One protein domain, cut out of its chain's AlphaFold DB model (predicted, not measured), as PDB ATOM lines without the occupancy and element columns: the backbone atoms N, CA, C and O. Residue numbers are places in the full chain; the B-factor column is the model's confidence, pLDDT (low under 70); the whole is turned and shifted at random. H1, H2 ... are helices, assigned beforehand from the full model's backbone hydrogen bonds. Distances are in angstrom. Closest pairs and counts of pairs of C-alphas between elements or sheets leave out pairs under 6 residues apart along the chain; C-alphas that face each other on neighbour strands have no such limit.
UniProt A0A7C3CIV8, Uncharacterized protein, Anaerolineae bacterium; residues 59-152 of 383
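AT A GLANCE: This is residues 59 to 152 of the 383 residues of an uncharacterized protein of Anaerolineae bacterium (UniProt A0A7C3CIV8). Three helices stand in a loose, elongated up-and-down bundle: H1 and H2 form a hairpin that opens like a V away from its turn, and H3 packs on both, running on past that turn. A long loop stretch, residues 93 to 123, gathers at the end of the bundle where H1 begins and H2 ends; at the opposite end residues 141 to 147 stick out and the short H4 folds back. The printed part has 94 residues, with four named helices in the order H1, H2, H3, H4 and no named strand, and its class is all helix. It is only just loose, close to compact, with a radius of gyration of the C-alphas of 15.2 A, and its C-alphas span 47 by 25 by 20 A.

HOW THE PARTS SIT: H1, residues 60 to 77, H2, residues 79 to 92, and H3, residues 124 to 142, form a bundle that is up and down, each helix running against the one before it. H1 and H2 are a helical hairpin and touch through residues 71 to 75 of H1 and 81 to 85 of H2 alone; their closest C-alphas, those of Ile 75 and Gly 82, are 4.9 A apart. They run opposite ways at a shallow tilt of 32 degrees, only just short of steep. H1 and H3 touch and run the same way at a shallow tilt of 24 degrees; their closest C-alphas, those of Leu 76 and Ser 135, are 5.2 A apart. H2 and H3, also a helical hairpin, touch and run opposite ways at a shallow tilt of 9 degrees, with 5.0 A between their closest C-alphas, those of Pro 79 and Thr 132. H4, residues 148 to 151, is close to H3 but not clearly touching: their closest C-alphas, those of Leu 140 and Trp 148, are 7.7 A apart. H4 is apart from H1 and H2. Every O i to N i+4 pair is within hydrogen-bond range in H1 and H3, and 8 of 10 are in H2; H4 is too short for such a pair, and its one O i to N i+3 pair is not within range.

IN THESE COORDINATES: H1 begins at C-alpha 60, (2.845, 42.999, -14.833), and is 25.6 A long from first to last C-alpha. H2 is 20.1 A long and ends at C-alpha 92, (7.241, 36.248, 0.416). H3, the longest helix with 19 residues, is 26.1 A long. H4 is 5.8 A long and ends at C-alpha 151, (10.888, 59.493, 22.412).

THE WHOLE: The two C-alphas farthest apart, those of Asp 59 and Ser 149, are 48.7 A apart. The printed part has no cut. The links from H1 to H2 and from H3 to H4 are tight; the link from H2 to H3, 31 residues, is long. Residues 141 to 147 stand free. The mean pLDDT of the printed part is 89.0, and residues 145 to 150 are under 70.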
ATOM      1  N   ASP A  59       0.864  44.451 -18.608       76.94
ATOM      2  CA  ASP A  59       2.255  44.674 -18.252       76.94
ATOM      3  C   ASP A  59       2.386  44.541 -16.726       76.94
ATOM      4  O   ASP A  59       2.135  45.487 -15.973       76.94
ATOM      5  N   TYR A  60       2.701  43.330 -16.256       77.00
ATOM      6  CA  TYR A  60       2.845  42.999 -14.833       77.00
ATOM      7  C   TYR A  60       3.819  43.925 -14.103       77.00
ATOM      8  O   TYR A  60       3.671  44.134 -12.896       77.00
ATOM      9  N   SER A  61       4.765  44.532 -14.828       83.94
ATOM     10  CA  SER A  61       5.648  45.557 -14.280       83.94
ATOM     11  C   SER A  61       4.848  46.753 -13.763       83.94
ATOM     12  O   SER A  61       5.060  47.190 -12.633       83.94
ATOM     13  N   LYS A  62       3.843  47.235 -14.511       85.75
ATOM     14  CA  LYS A  62       2.997  48.368 -14.090       85.75
ATOM     15  C   LYS A  62       2.228  48.061 -12.812       85.75
ATOM     16  O   LYS A  62       2.129  48.921 -11.938       85.75
ATOM     17  N   LEU A  63       1.706  46.839 -12.680       83.56
ATOM     18  CA  LEU A  63       1.025  46.409 -11.459       83.56
ATOM     19  C   LEU A  63       2.001  46.329 -10.278       83.56
ATOM     20  O   LEU A  63       1.683  46.822  -9.196       83.56
ATOM     21  N   ALA A  64       3.190  45.758 -10.481       86.00
ATOM     22  CA  ALA A  64       4.223  45.698  -9.451       86.00
ATOM     23  C   ALA A  64       4.638  47.107  -8.993       86.00
ATOM     24  O   ALA A  64       4.689  47.366  -7.789       86.00
ATOM     25  N   TRP A  65       4.850  48.037  -9.928       90.38
ATOM     26  CA  TRP A  65       5.147  49.442  -9.636       90.38
ATOM     27  C   TRP A  65       4.012  50.133  -8.883       90.38
ATOM     28  O   TRP A  65       4.271  50.840  -7.908       90.38
ATOM     29  N   LEU A  66       2.757  49.900  -9.274       88.12
ATOM     30  CA  LEU A  66       1.595  50.432  -8.568       88.12
ATOM     31  C   LEU A  66       1.554  49.938  -7.114       88.12
ATOM     32  O   LEU A  66       1.409  50.744  -6.196       88.12
ATOM     33  N   LEU A  67       1.732  48.631  -6.890       89.44
ATOM     34  CA  LEU A  67       1.776  48.041  -5.547       89.44
ATOM     35  C   LEU A  67       2.954  48.576  -4.725       89.44
ATOM     36  O   LEU A  67       2.788  48.888  -3.544       89.44
ATOM     37  N   TYR A  68       4.122  48.735  -5.350       93.44
ATOM     38  CA  TYR A  68       5.298  49.335  -4.728       93.44
ATOM     39  C   TYR A  68       5.021  50.781  -4.284       93.44
ATOM     40  O   TYR A  68       5.262  51.117  -3.124       93.44
ATOM     41  N   ILE A  69       4.441  51.619  -5.153       95.38
ATOM     42  CA  ILE A  69       4.094  53.016  -4.840       95.38
ATOM     43  C   ILE A  69       3.048  53.086  -3.724       95.38
ATOM     44  O   ILE A  69       3.209  53.871  -2.789       95.38
ATOM     45  N   ILE A  70       2.010  52.243  -3.770       92.38
ATOM     46  CA  ILE A  70       1.022  52.138  -2.686       92.38
ATOM     47  C   ILE A  70       1.725  51.788  -1.368       92.38
ATOM     48  O   ILE A  70       1.458  52.420  -0.346       92.38
ATOM     49  N   GLY A  71       2.664  50.839  -1.394       93.44
ATOM     50  CA  GLY A  71       3.506  50.503  -0.250       93.44
ATOM     51  C   GLY A  71       4.265  51.718   0.288       93.44
ATOM     52  O   GLY A  71       4.161  52.018   1.477       93.44
ATOM     53  N   VAL A  72       4.943  52.481  -0.576       97.00
ATOM     54  CA  VAL A  72       5.649  53.716  -0.186       97.00
ATOM     55  C   VAL A  72       4.692  54.734   0.443       97.00
ATOM     56  O   VAL A  72       4.990  55.271   1.510       97.00
ATOM     57  N   VAL A  73       3.516  54.968  -0.146       96.50
ATOM     58  CA  VAL A  73       2.505  55.885   0.411       96.50
ATOM     59  C   VAL A  73       2.053  55.427   1.801       96.50
ATOM     60  O   VAL A  73       1.982  56.243   2.721       96.50
ATOM     61  N   ILE A  74       1.815  54.125   1.996       95.00
ATOM     62  CA  ILE A  74       1.458  53.547   3.301       95.00
ATOM     63  C   ILE A  74       2.575  53.781   4.332       95.00
ATOM     64  O   ILE A  74       2.281  54.128   5.480       95.00
ATOM     65  N   ILE A  75       3.844  53.644   3.938       96.12
ATOM     66  CA  ILE A  75       5.017  53.879   4.800       96.12
ATOM     67  C   ILE A  75       5.131  55.351   5.204       96.12
ATOM     68  O   ILE A  75       5.327  55.675   6.382       96.12
ATOM     69  N   LEU A  76       4.982  56.261   4.244       96.06
ATOM     70  CA  LEU A  76       5.004  57.699   4.506       96.06
ATOM     71  C   LEU A  76       3.827  58.106   5.407       96.06
ATOM     72  O   LEU A  76       4.003  58.891   6.341       96.06
ATOM     73  N   ALA A  77       2.648  57.506   5.207       93.31
ATOM     74  CA  ALA A  77       1.459  57.742   6.022       93.31
ATOM     75  C   ALA A  77       1.564  57.155   7.441       93.31
ATOM     76  O   ALA A  77       1.084  57.782   8.392       93.31
ATOM     77  N   GLN A  78       2.189  55.985   7.613       93.81
ATOM     78  CA  GLN A  78       2.450  55.355   8.911       93.81
ATOM     79  C   GLN A  78       3.734  54.493   8.858       93.81
ATOM     80  O   GLN A  78       3.667  53.332   8.447       93.81
ATOM     81  N   PRO A  79       4.887  54.975   9.373       96.31
ATOM     82  CA  PRO A  79       6.180  54.288   9.225       96.31
ATOM     83  C   PRO A  79       6.203  52.889   9.845       96.31
ATOM     84  O   PRO A  79       6.891  51.999   9.361       96.31
ATOM     85  N   ARG A  80       5.387  52.638  10.874       95.75
ATOM     86  CA  ARG A  80       5.230  51.305  11.475       95.75
ATOM     87  C   ARG A  80       4.871  50.229  10.444       95.75
ATOM     88  O   ARG A  80       5.356  49.107  10.556       95.75
ATOM     89  N   TYR A  81       4.036  50.556   9.456       95.81
ATOM     90  CA  TYR A  81       3.674  49.607   8.403       95.81
ATOM     91  C   TYR A  81       4.839  49.291   7.470       95.81
ATOM     92  O   TYR A  81       4.846  48.215   6.885       95.81
ATOM     93  N   GLY A  82       5.853  50.150   7.400       96.19
ATOM     94  CA  GLY A  82       7.068  49.865   6.651       96.19
ATOM     95  C   GLY A  82       7.829  48.662   7.162       96.19
ATOM     96  O   GLY A  82       8.243  47.840   6.354       96.19
ATOM     97  N   ILE A  83       7.905  48.457   8.479       97.44
ATOM     98  CA  ILE A  83       8.519  47.238   9.029       97.44
ATOM     99  C   ILE A  83       7.700  46.000   8.649       97.44
ATOM    100  O   ILE A  83       8.265  44.990   8.237       97.44
ATOM    101  N   TYR A  84       6.371  46.076   8.769       96.44
ATOM    102  CA  TYR A  84       5.495  44.953   8.427       96.44
ATOM    103  C   TYR A  84       5.625  44.576   6.952       96.44
ATOM    104  O   TYR A  84       5.852  43.411   6.648       96.44
ATOM    105  N   LEU A  85       5.520  45.566   6.061       95.69
ATOM    106  CA  LEU A  85       5.604  45.367   4.618       95.69
ATOM    107  C   LEU A  85       6.992  44.892   4.200       95.69
ATOM    108  O   LEU A  85       7.079  43.929   3.455       95.69
ATOM    109  N   THR A  86       8.064  45.505   4.709       96.06
ATOM    110  CA  THR A  86       9.435  45.112   4.349       96.06
ATOM    111  C   THR A  86       9.680  43.648   4.683       96.06
ATOM    112  O   THR A  86      10.109  42.891   3.822       96.06
ATOM    113  N   VAL A  87       9.375  43.225   5.914       95.75
ATOM    114  CA  VAL A  87       9.624  41.842   6.339       95.75
ATOM    115  C   VAL A  87       8.682  40.873   5.634       95.75
ATOM    116  O   VAL A  87       9.129  39.831   5.174       95.75
ATOM    117  N   ALA A  88       7.396  41.203   5.505       94.69
ATOM    118  CA  ALA A  88       6.448  40.325   4.828       94.69
ATOM    119  C   ALA A  88       6.797  40.126   3.346       94.69
ATOM    120  O   ALA A  88       6.778  38.996   2.870       94.69
ATOM    121  N   LEU A  89       7.133  41.199   2.626       94.00
ATOM    122  CA  LEU A  89       7.477  41.124   1.206       94.00
ATOM    123  C   LEU A  89       8.858  40.508   0.976       94.00
ATOM    124  O   LEU A  89       9.013  39.787  -0.001       94.00
ATOM    125  N   ALA A  90       9.829  40.727   1.870       94.12
ATOM    126  CA  ALA A  90      11.122  40.043   1.805       94.12
ATOM    127  C   ALA A  90      10.953  38.524   1.956       94.12
ATOM    128  O   ALA A  90      11.432  37.765   1.126       94.12
ATOM    129  N   LEU A  91      10.178  38.086   2.957       94.19
ATOM    130  CA  LEU A  91       9.902  36.664   3.170       94.19
ATOM    131  C   LEU A  91       9.075  36.049   2.031       94.19
ATOM    132  O   LEU A  91       9.357  34.942   1.605       94.19
ATOM    133  N   ALA A  92       8.065  36.753   1.518       92.06
ATOM    134  CA  ALA A  92       7.241  36.248   0.416       92.06
ATOM    135  C   ALA A  92       7.961  36.266  -0.948       92.06
ATOM    136  O   ALA A  92       7.582  35.524  -1.858       92.06
ATOM    137  N   GLY A  93       8.957  37.140  -1.100       88.25
ATOM    138  CA  GLY A  93       9.652  37.446  -2.348       88.25
ATOM    139  C   GLY A  93      10.909  36.615  -2.593       88.25
ATOM    140  O   GLY A  93      11.868  37.147  -3.153       88.25
ATOM    141  N   ASP A  94      10.927  35.342  -2.179       89.19
ATOM    142  CA  ASP A  94      12.023  34.429  -2.516       89.19
ATOM    143  C   ASP A  94      12.149  34.297  -4.036       89.19
ATOM    144  O   ASP A  94      11.189  33.992  -4.748       89.19
ATOM    145  N   TYR A  95      13.359  34.521  -4.536       86.25
ATOM    146  CA  TYR A  95      13.635  34.570  -5.968       86.25
ATOM    147  C   TYR A  95      13.375  33.241  -6.700       86.25
ATOM    148  O   TYR A  95      13.079  33.243  -7.895       86.25
ATOM    149  N   PHE A  96      13.469  32.098  -6.023       86.69
ATOM    150  CA  PHE A  96      13.301  30.790  -6.658       86.69
ATOM    151  C   PHE A  96      11.851  30.303  -6.605       86.69
ATOM    152  O   PHE A  96      11.386  29.667  -7.553       86.69
ATOM    153  N   ILE A  97      11.143  30.576  -5.506       86.88
ATOM    154  CA  ILE A  97       9.747  30.169  -5.313       86.88
ATOM    155  C   ILE A  97       8.801  31.184  -5.968       86.88
ATOM    156  O   ILE A  97       7.926  30.811  -6.753       86.88
ATOM    157  N   THR A  98       9.022  32.469  -5.704       85.69
ATOM    158  CA  THR A  98       8.217  33.593  -6.193       85.69
ATOM    159  C   THR A  98       9.018  34.390  -7.227       85.69
ATOM    160  O   THR A  98       9.211  35.598  -7.104       85.69
ATOM    161  N   TYR A  99       9.477  33.712  -8.288       76.12
ATOM    162  CA  TYR A  99      10.366  34.283  -9.318       76.12
ATOM    163  C   TYR A  99       9.836  35.552  -9.994       76.12
ATOM    164  O   TYR A  99      10.608  36.335 -10.539       76.12
ATOM    165  N   TRP A 100       8.521  35.761  -9.978       72.19
ATOM    166  CA  TRP A 100       7.889  36.934 -10.564       72.19
ATOM    167  C   TRP A 100       7.927  38.153  -9.633       72.19
ATOM    168  O   TRP A 100       7.856  39.270 -10.118       72.19
ATOM    169  N   PHE A 101       8.087  38.012  -8.314       78.25
ATOM    170  CA  PHE A 101       8.192  39.167  -7.409       78.25
ATOM    171  C   PHE A 101       9.355  39.037  -6.428       78.25
ATOM    172  O   PHE A 101       9.153  38.953  -5.215       78.25
ATOM    173  N   PRO A 102      10.596  39.043  -6.938       82.75
ATOM    174  CA  PRO A 102      11.768  38.958  -6.093       82.75
ATOM    175  C   PRO A 102      12.044  40.320  -5.438       82.75
ATOM    176  O   PRO A 102      12.794  41.144  -5.961       82.75
ATOM    177  N   PHE A 103      11.413  40.569  -4.290       91.25
ATOM    178  CA  PHE A 103      11.474  41.851  -3.570       91.25
ATOM    179  C   PHE A 103      12.890  42.212  -3.083       91.25
ATOM    180  O   PHE A 103      13.207  43.383  -2.873       91.25
ATOM    181  N   GLU A 104      13.753  41.207  -2.929       91.38
ATOM    182  CA  GLU A 104      15.147  41.369  -2.507       91.38
ATOM    183  C   GLU A 104      16.096  41.732  -3.661       91.38
ATOM    184  O   GLU A 104      17.203  42.215  -3.412       91.38
ATOM    185  N   LEU A 105      15.685  41.538  -4.922       91.31
ATOM    186  CA  LEU A 105      16.526  41.855  -6.074       91.31
ATOM    187  C   LEU A 105      16.578  43.357  -6.353       91.31
ATOM    188  O   LEU A 105      15.603  44.083  -6.192       91.31
ATOM    189  N   ASN A 106      17.728  43.817  -6.844       94.00
ATOM    190  CA  ASN A 106      17.927  45.216  -7.212       94.00
ATOM    191  C   ASN A 106      16.993  45.640  -8.357       94.00
ATOM    192  O   ASN A 106      16.682  44.839  -9.242       94.00
ATOM    193  N   PHE A 107      16.659  46.930  -8.415       93.00
ATOM    194  CA  PHE A 107      15.974  47.549  -9.559       93.00
ATOM    195  C   PHE A 107      16.779  47.455 -10.868       93.00
ATOM    196  O   PHE A 107      16.227  47.649 -11.948       93.00
ATOM    197  N   SER A 108      18.074  47.144 -10.785       91.94
ATOM    198  CA  SER A 108      18.931  46.838 -11.930       91.94
ATOM    199  C   SER A 108      18.840  45.391 -12.417       91.94
ATOM    200  O   SER A 108      19.431  45.054 -13.438       91.94
ATOM    201  N   SER A 109      18.159  44.500 -11.693       89.44
ATOM    202  CA  SER A 109      18.034  43.108 -12.116       89.44
ATOM    203  C   SER A 109      16.919  42.963 -13.142       89.44
ATOM    204  O   SER A 109      15.750  43.163 -12.822       89.44
ATOM    205  N   LYS A 110      17.268  42.530 -14.359       87.81
ATOM    206  CA  LYS A 110      16.312  42.251 -15.451       87.81
ATOM    207  C   LYS A 110      15.306  41.144 -15.119       87.81
ATOM    208  O   LYS A 110      14.325  40.970 -15.828       87.81
ATOM    209  N   GLN A 111      15.558  40.388 -14.054       84.06
ATOM    210  CA  GLN A 111      14.666  39.342 -13.561       84.06
ATOM    211  C   GLN A 111      13.598  39.883 -12.599       84.06
ATOM    212  O   GLN A 111      12.668  39.163 -12.255       84.06
ATOM    213  N   SER A 112      13.725  41.132 -12.143       84.81
ATOM    214  CA  SER A 112      12.730  41.773 -11.287       84.81
ATOM    215  C   SER A 112      11.630  42.418 -12.128       84.81
ATOM    216  O   SER A 112      11.922  43.162 -13.063       84.81
ATOM    217  N   LEU A 113      10.358  42.230 -11.752       86.38
ATOM    218  CA  LEU A 113       9.243  42.997 -12.335       86.38
ATOM    219  C   LEU A 113       9.370  44.506 -12.097       86.38
ATOM    220  O   LEU A 113       8.756  45.300 -12.809       86.38
ATOM    221  N   LEU A 114      10.168  44.901 -11.105       89.81
ATOM    222  CA  LEU A 114      10.462  46.294 -10.797       89.81
ATOM    223  C   LEU A 114      11.729  46.784 -11.515       89.81
ATOM    224  O   LEU A 114      12.294  47.795 -11.115       89.81
ATOM    225  N   TYR A 115      12.207  46.093 -12.554       92.75
ATOM    226  CA  TYR A 115      13.360  46.564 -13.318       92.75
ATOM    227  C   TYR A 115      13.146  48.004 -13.813       92.75
ATOM    228  O   TYR A 115      12.110  48.331 -14.394       92.75
ATOM    229  N   TYR A 116      14.136  48.860 -13.569       93.50
ATOM    230  CA  TYR A 116      14.136  50.257 -14.002       93.50
ATOM    231  C   TYR A 116      15.330  50.559 -14.907       93.50
ATOM    232  O   TYR A 116      15.158  51.015 -16.035       93.50
ATOM    233  N   ASN A 117      16.549  50.320 -14.410       94.56
ATOM    234  CA  ASN A 117      17.799  50.607 -15.116       94.56
ATOM    235  C   ASN A 117      18.960  49.814 -14.492       94.56
ATOM    236  O   ASN A 117      19.061  49.741 -13.265       94.56
ATOM    237  N   ASP A 118      19.876  49.319 -15.326       93.31
ATOM    238  CA  ASP A 118      21.124  48.634 -14.964       93.31
ATOM    239  C   ASP A 118      21.993  49.409 -13.938       93.31
ATOM    240  O   ASP A 118      22.731  48.806 -13.155       93.31
ATOM    241  N   SER A 119      21.880  50.740 -13.877       93.38
ATOM    242  CA  SER A 119      22.653  51.576 -12.940       93.38
ATOM    243  C   SER A 119      22.107  51.607 -11.503       93.38
ATOM    244  O   SER A 119      22.849  51.934 -10.570       93.38
ATOM    245  N   LEU A 120      20.824  51.292 -11.285       92.56
ATOM    246  CA  LEU A 120      20.178  51.464  -9.980       92.56
ATOM    247  C   LEU A 120      20.383  50.227  -9.088       92.56
ATOM    248  O   LEU A 120      19.574  49.304  -9.064       92.56
ATOM    249  N   LYS A 121      21.473  50.231  -8.312       93.50
ATOM    250  CA  LYS A 121      21.884  49.115  -7.430       93.50
ATOM    251  C   LYS A 121      21.074  48.966  -6.132       93.50
ATOM    252  O   LYS A 121      21.451  48.147  -5.292       93.50
ATOM    253  N   LEU A 122      20.024  49.772  -5.964       95.06
ATOM    254  CA  LEU A 122      19.120  49.689  -4.821       95.06
ATOM    255  C   LEU A 122      18.071  48.601  -5.051       95.06
ATOM    256  O   LEU A 122      17.620  48.419  -6.182       95.06
ATOM    257  N   SER A 123      17.663  47.909  -3.994       95.69
ATOM    258  CA  SER A 123      16.524  46.987  -4.023       95.69
ATOM    259  C   SER A 123      15.237  47.638  -3.496       95.69
ATOM    260  O   SER A 123      15.299  48.604  -2.725       95.69
ATOM    261  N   PRO A 124      14.052  47.115  -3.870       95.75
ATOM    262  CA  PRO A 124      12.773  47.515  -3.282       95.75
ATOM    263  C   PRO A 124      12.749  47.403  -1.752       95.75
ATOM    264  O   PRO A 124      12.147  48.233  -1.067       95.75
ATOM    265  N   LEU A 125      13.434  46.396  -1.208       96.19
ATOM    266  CA  LEU A 125      13.619  46.218   0.229       96.19
ATOM    267  C   LEU A 125      14.385  47.395   0.846       96.19
ATOM    268  O   LEU A 125      13.932  47.975   1.837       96.19
ATOM    269  N   GLU A 126      15.521  47.778   0.257       97.12
ATOM    270  CA  GLU A 126      16.338  48.899   0.737       97.12
ATOM    271  C   GLU A 126      15.560  50.208   0.697       97.12
ATOM    272  O   GLU A 126      15.580  50.969   1.667       97.12
ATOM    273  N   THR A 127      14.828  50.471  -0.385       97.50
ATOM    274  CA  THR A 127      14.033  51.695  -0.484       97.50
ATOM    275  C   THR A 127      12.883  51.712   0.514       97.50
ATOM    276  O   THR A 127      12.642  52.758   1.113       97.50
ATOM    277  N   PHE A 128      12.214  50.586   0.784       97.69
ATOM    278  CA  PHE A 128      11.194  50.515   1.837       97.69
ATOM    279  C   PHE A 128      11.781  50.803   3.221       97.69
ATOM    280  O   PHE A 128      11.194  51.579   3.984       97.69
ATOM    281  N   LEU A 129      12.957  50.254   3.540       97.88
ATOM    282  CA  LEU A 129      13.663  50.570   4.784       97.88
ATOM    283  C   LEU A 129      14.053  52.052   4.860       97.88
ATOM    284  O   LEU A 129      13.824  52.690   5.891       97.88
ATOM    285  N   LEU A 130      14.577  52.619   3.769       97.69
ATOM    286  CA  LEU A 130      14.950  54.033   3.684       97.69
ATOM    287  C   LEU A 130      13.738  54.954   3.846       97.69
ATOM    288  O   LEU A 130      13.788  55.876   4.656       97.69
ATOM    289  N   PHE A 131      12.629  54.694   3.150       98.19
ATOM    290  CA  PHE A 131      11.395  55.467   3.309       98.19
ATOM    291  C   PHE A 131      10.796  55.313   4.706       98.19
ATOM    292  O   PHE A 131      10.240  56.273   5.239       98.19
ATOM    293  N   THR A 132      10.940  54.143   5.333       98.06
ATOM    294  CA  THR A 132      10.502  53.926   6.719       98.06
ATOM    295  C   THR A 132      11.310  54.780   7.686       98.06
ATOM    296  O   THR A 132      10.730  55.479   8.522       98.06
ATOM    297  N   LEU A 133      12.637  54.770   7.541       97.69
ATOM    298  CA  LEU A 133      13.542  55.596   8.332       97.69
ATOM    299  C   LEU A 133      13.280  57.087   8.100       97.69
ATOM    300  O   LEU A 133      13.137  57.834   9.064       97.69
ATOM    301  N   LEU A 134      13.154  57.512   6.842       97.56
ATOM    302  CA  LEU A 134      12.889  58.901   6.476       97.56
ATOM    303  C   LEU A 134      11.537  59.374   7.022       97.56
ATOM    304  O   LEU A 134      11.470  60.428   7.641       97.56
ATOM    305  N   SER A 135      10.474  58.581   6.865       96.62
ATOM    306  CA  SER A 135       9.144  58.869   7.424       96.62
ATOM    307  C   SER A 135       9.193  59.004   8.949       96.62
ATOM    308  O   SER A 135       8.599  59.925   9.514       96.62
ATOM    309  N   TYR A 136       9.939  58.128   9.628       95.88
ATOM    310  CA  TYR A 136      10.152  58.212  11.072       95.88
ATOM    311  C   TYR A 136      10.907  59.490  11.475       95.88
ATOM    312  O   TYR A 136      10.434  60.229  12.340       95.88
ATOM    313  N   VAL A 137      12.028  59.795  10.815       94.56
ATOM    314  CA  VAL A 137      12.860  60.981  11.091       94.56
ATOM    315  C   VAL A 137      12.104  62.275  10.793       94.56
ATOM    316  O   VAL A 137      12.107  63.187  11.615       94.56
ATOM    317  N   LEU A 138      11.391  62.355   9.667       94.06
ATOM    318  CA  LEU A 138      10.566  63.515   9.319       94.06
ATOM    319  C   LEU A 138       9.469  63.748  10.356       94.06
ATOM    320  O   LEU A 138       9.246  64.882  10.765       94.06
ATOM    321  N   ARG A 139       8.805  62.693  10.841       91.25
ATOM    322  CA  ARG A 139       7.809  62.823  11.919       91.25
ATOM    323  C   ARG A 139       8.426  63.288  13.226       91.25
ATOM    324  O   ARG A 139       7.779  64.035  13.956       91.25
ATOM    325  N   LEU A 140       9.647  62.850  13.518       90.06
ATOM    326  CA  LEU A 140      10.386  63.305  14.686       90.06
ATOM    327  C   LEU A 140      10.692  64.809  14.572       90.06
ATOM    328  O   LEU A 140      10.330  65.558  15.479       90.06
ATOM    329  N   LEU A 141      11.222  65.245  13.423       90.81
ATOM    330  CA  LEU A 141      11.541  66.644  13.104       90.81
ATOM    331  C   LEU A 141      10.311  67.562  13.102       90.81
ATOM    332  O   LEU A 141      10.348  68.645  13.678       90.81
ATOM    333  N   LEU A 142       9.212  67.126  12.481       91.19
ATOM    334  CA  LEU A 142       7.973  67.904  12.359       91.19
ATOM    335  C   LEU A 142       7.143  67.916  13.645       91.19
ATOM    336  O   LEU A 142       6.235  68.738  13.792       91.19
ATOM    337  N   SER A 143       7.412  67.013  14.591       87.81
ATOM    338  CA  SER A 143       6.724  67.030  15.876       87.81
ATOM    339  C   SER A 143       7.219  68.212  16.719       87.81
ATOM    340  O   SER A 143       8.129  68.092  17.527       87.81
ATOM    341  N   SER A 144       6.572  69.371  16.539       70.25
ATOM    342  CA  SER A 144       6.861  70.661  17.197       70.25
ATOM    343  C   SER A 144       6.925  70.595  18.737       70.25
ATOM    344  O   SER A 144       7.505  71.468  19.382       70.25
ATOM    345  N   LYS A 145       6.405  69.529  19.358       66.31
ATOM    346  CA  LYS A 145       6.589  69.288  20.792       66.31
ATOM    347  C   LYS A 145       8.004  68.774  21.060       66.31
ATOM    348  O   LYS A 145       8.277  67.589  20.881       66.31
ATOM    349  N   TRP A 146       8.834  69.697  21.542       48.62
ATOM    350  CA  TRP A 146      10.206  69.640  22.072       48.62
ATOM    351  C   TRP A 146      10.462  68.527  23.123       48.62
ATOM    352  O   TRP A 146      10.913  68.767  24.236       48.62
ATOM    353  N   ARG A 147      10.141  67.275  22.792       54.69
ATOM    354  CA  ARG A 147      10.336  66.070  23.619       54.69
ATOM    355  C   ARG A 147      11.209  65.056  22.885       54.69
ATOM    356  O   ARG A 147      10.901  63.869  22.824       54.69
ATOM    357  N   TRP A 148      12.306  65.537  22.306       55.78
ATOM    358  CA  TRP A 148      13.326  64.696  21.673       55.78
ATOM    359  C   TRP A 148      13.920  63.693  22.668       55.78
ATOM    360  O   TRP A 148      14.096  62.524  22.338       55.78
ATOM    361  N   SER A 149      14.118  64.127  23.918       54.72
ATOM    362  CA  SER A 149      14.689  63.298  24.982       54.72
ATOM    363  C   SER A 149      13.761  62.190  25.501       54.72
ATOM    364  O   SER A 149      14.252  61.265  26.134       54.72
ATOM    365  N   GLU A 150      12.443  62.258  25.272       60.84
ATOM    366  CA  GLU A 150      11.502  61.248  25.795       60.84
ATOM    367  C   GLU A 150      11.144  60.157  24.773       60.84
ATOM    368  O   GLU A 150      10.547  59.151  25.151       60.84
ATOM    369  N   LYS A 151      11.454  60.341  23.480       71.12
ATOM    370  CA  LYS A 151      10.888  59.493  22.412       71.12
ATOM    371  C   LYS A 151      11.840  58.481  21.790       71.12
ATOM    372  O   LYS A 151      11.351  57.493  21.249       71.12
ATOM    373  N   ILE A 152      13.153  58.712  21.815       88.38
ATOM    374  CA  ILE A 152      14.094  57.751  21.228       88.38
ATOM    375  C   ILE A 152      14.409  56.690  22.272       88.38
ATOM    376  O   ILE A 152      15.022  56.971  23.302       88.38
TER     377      ILE A 152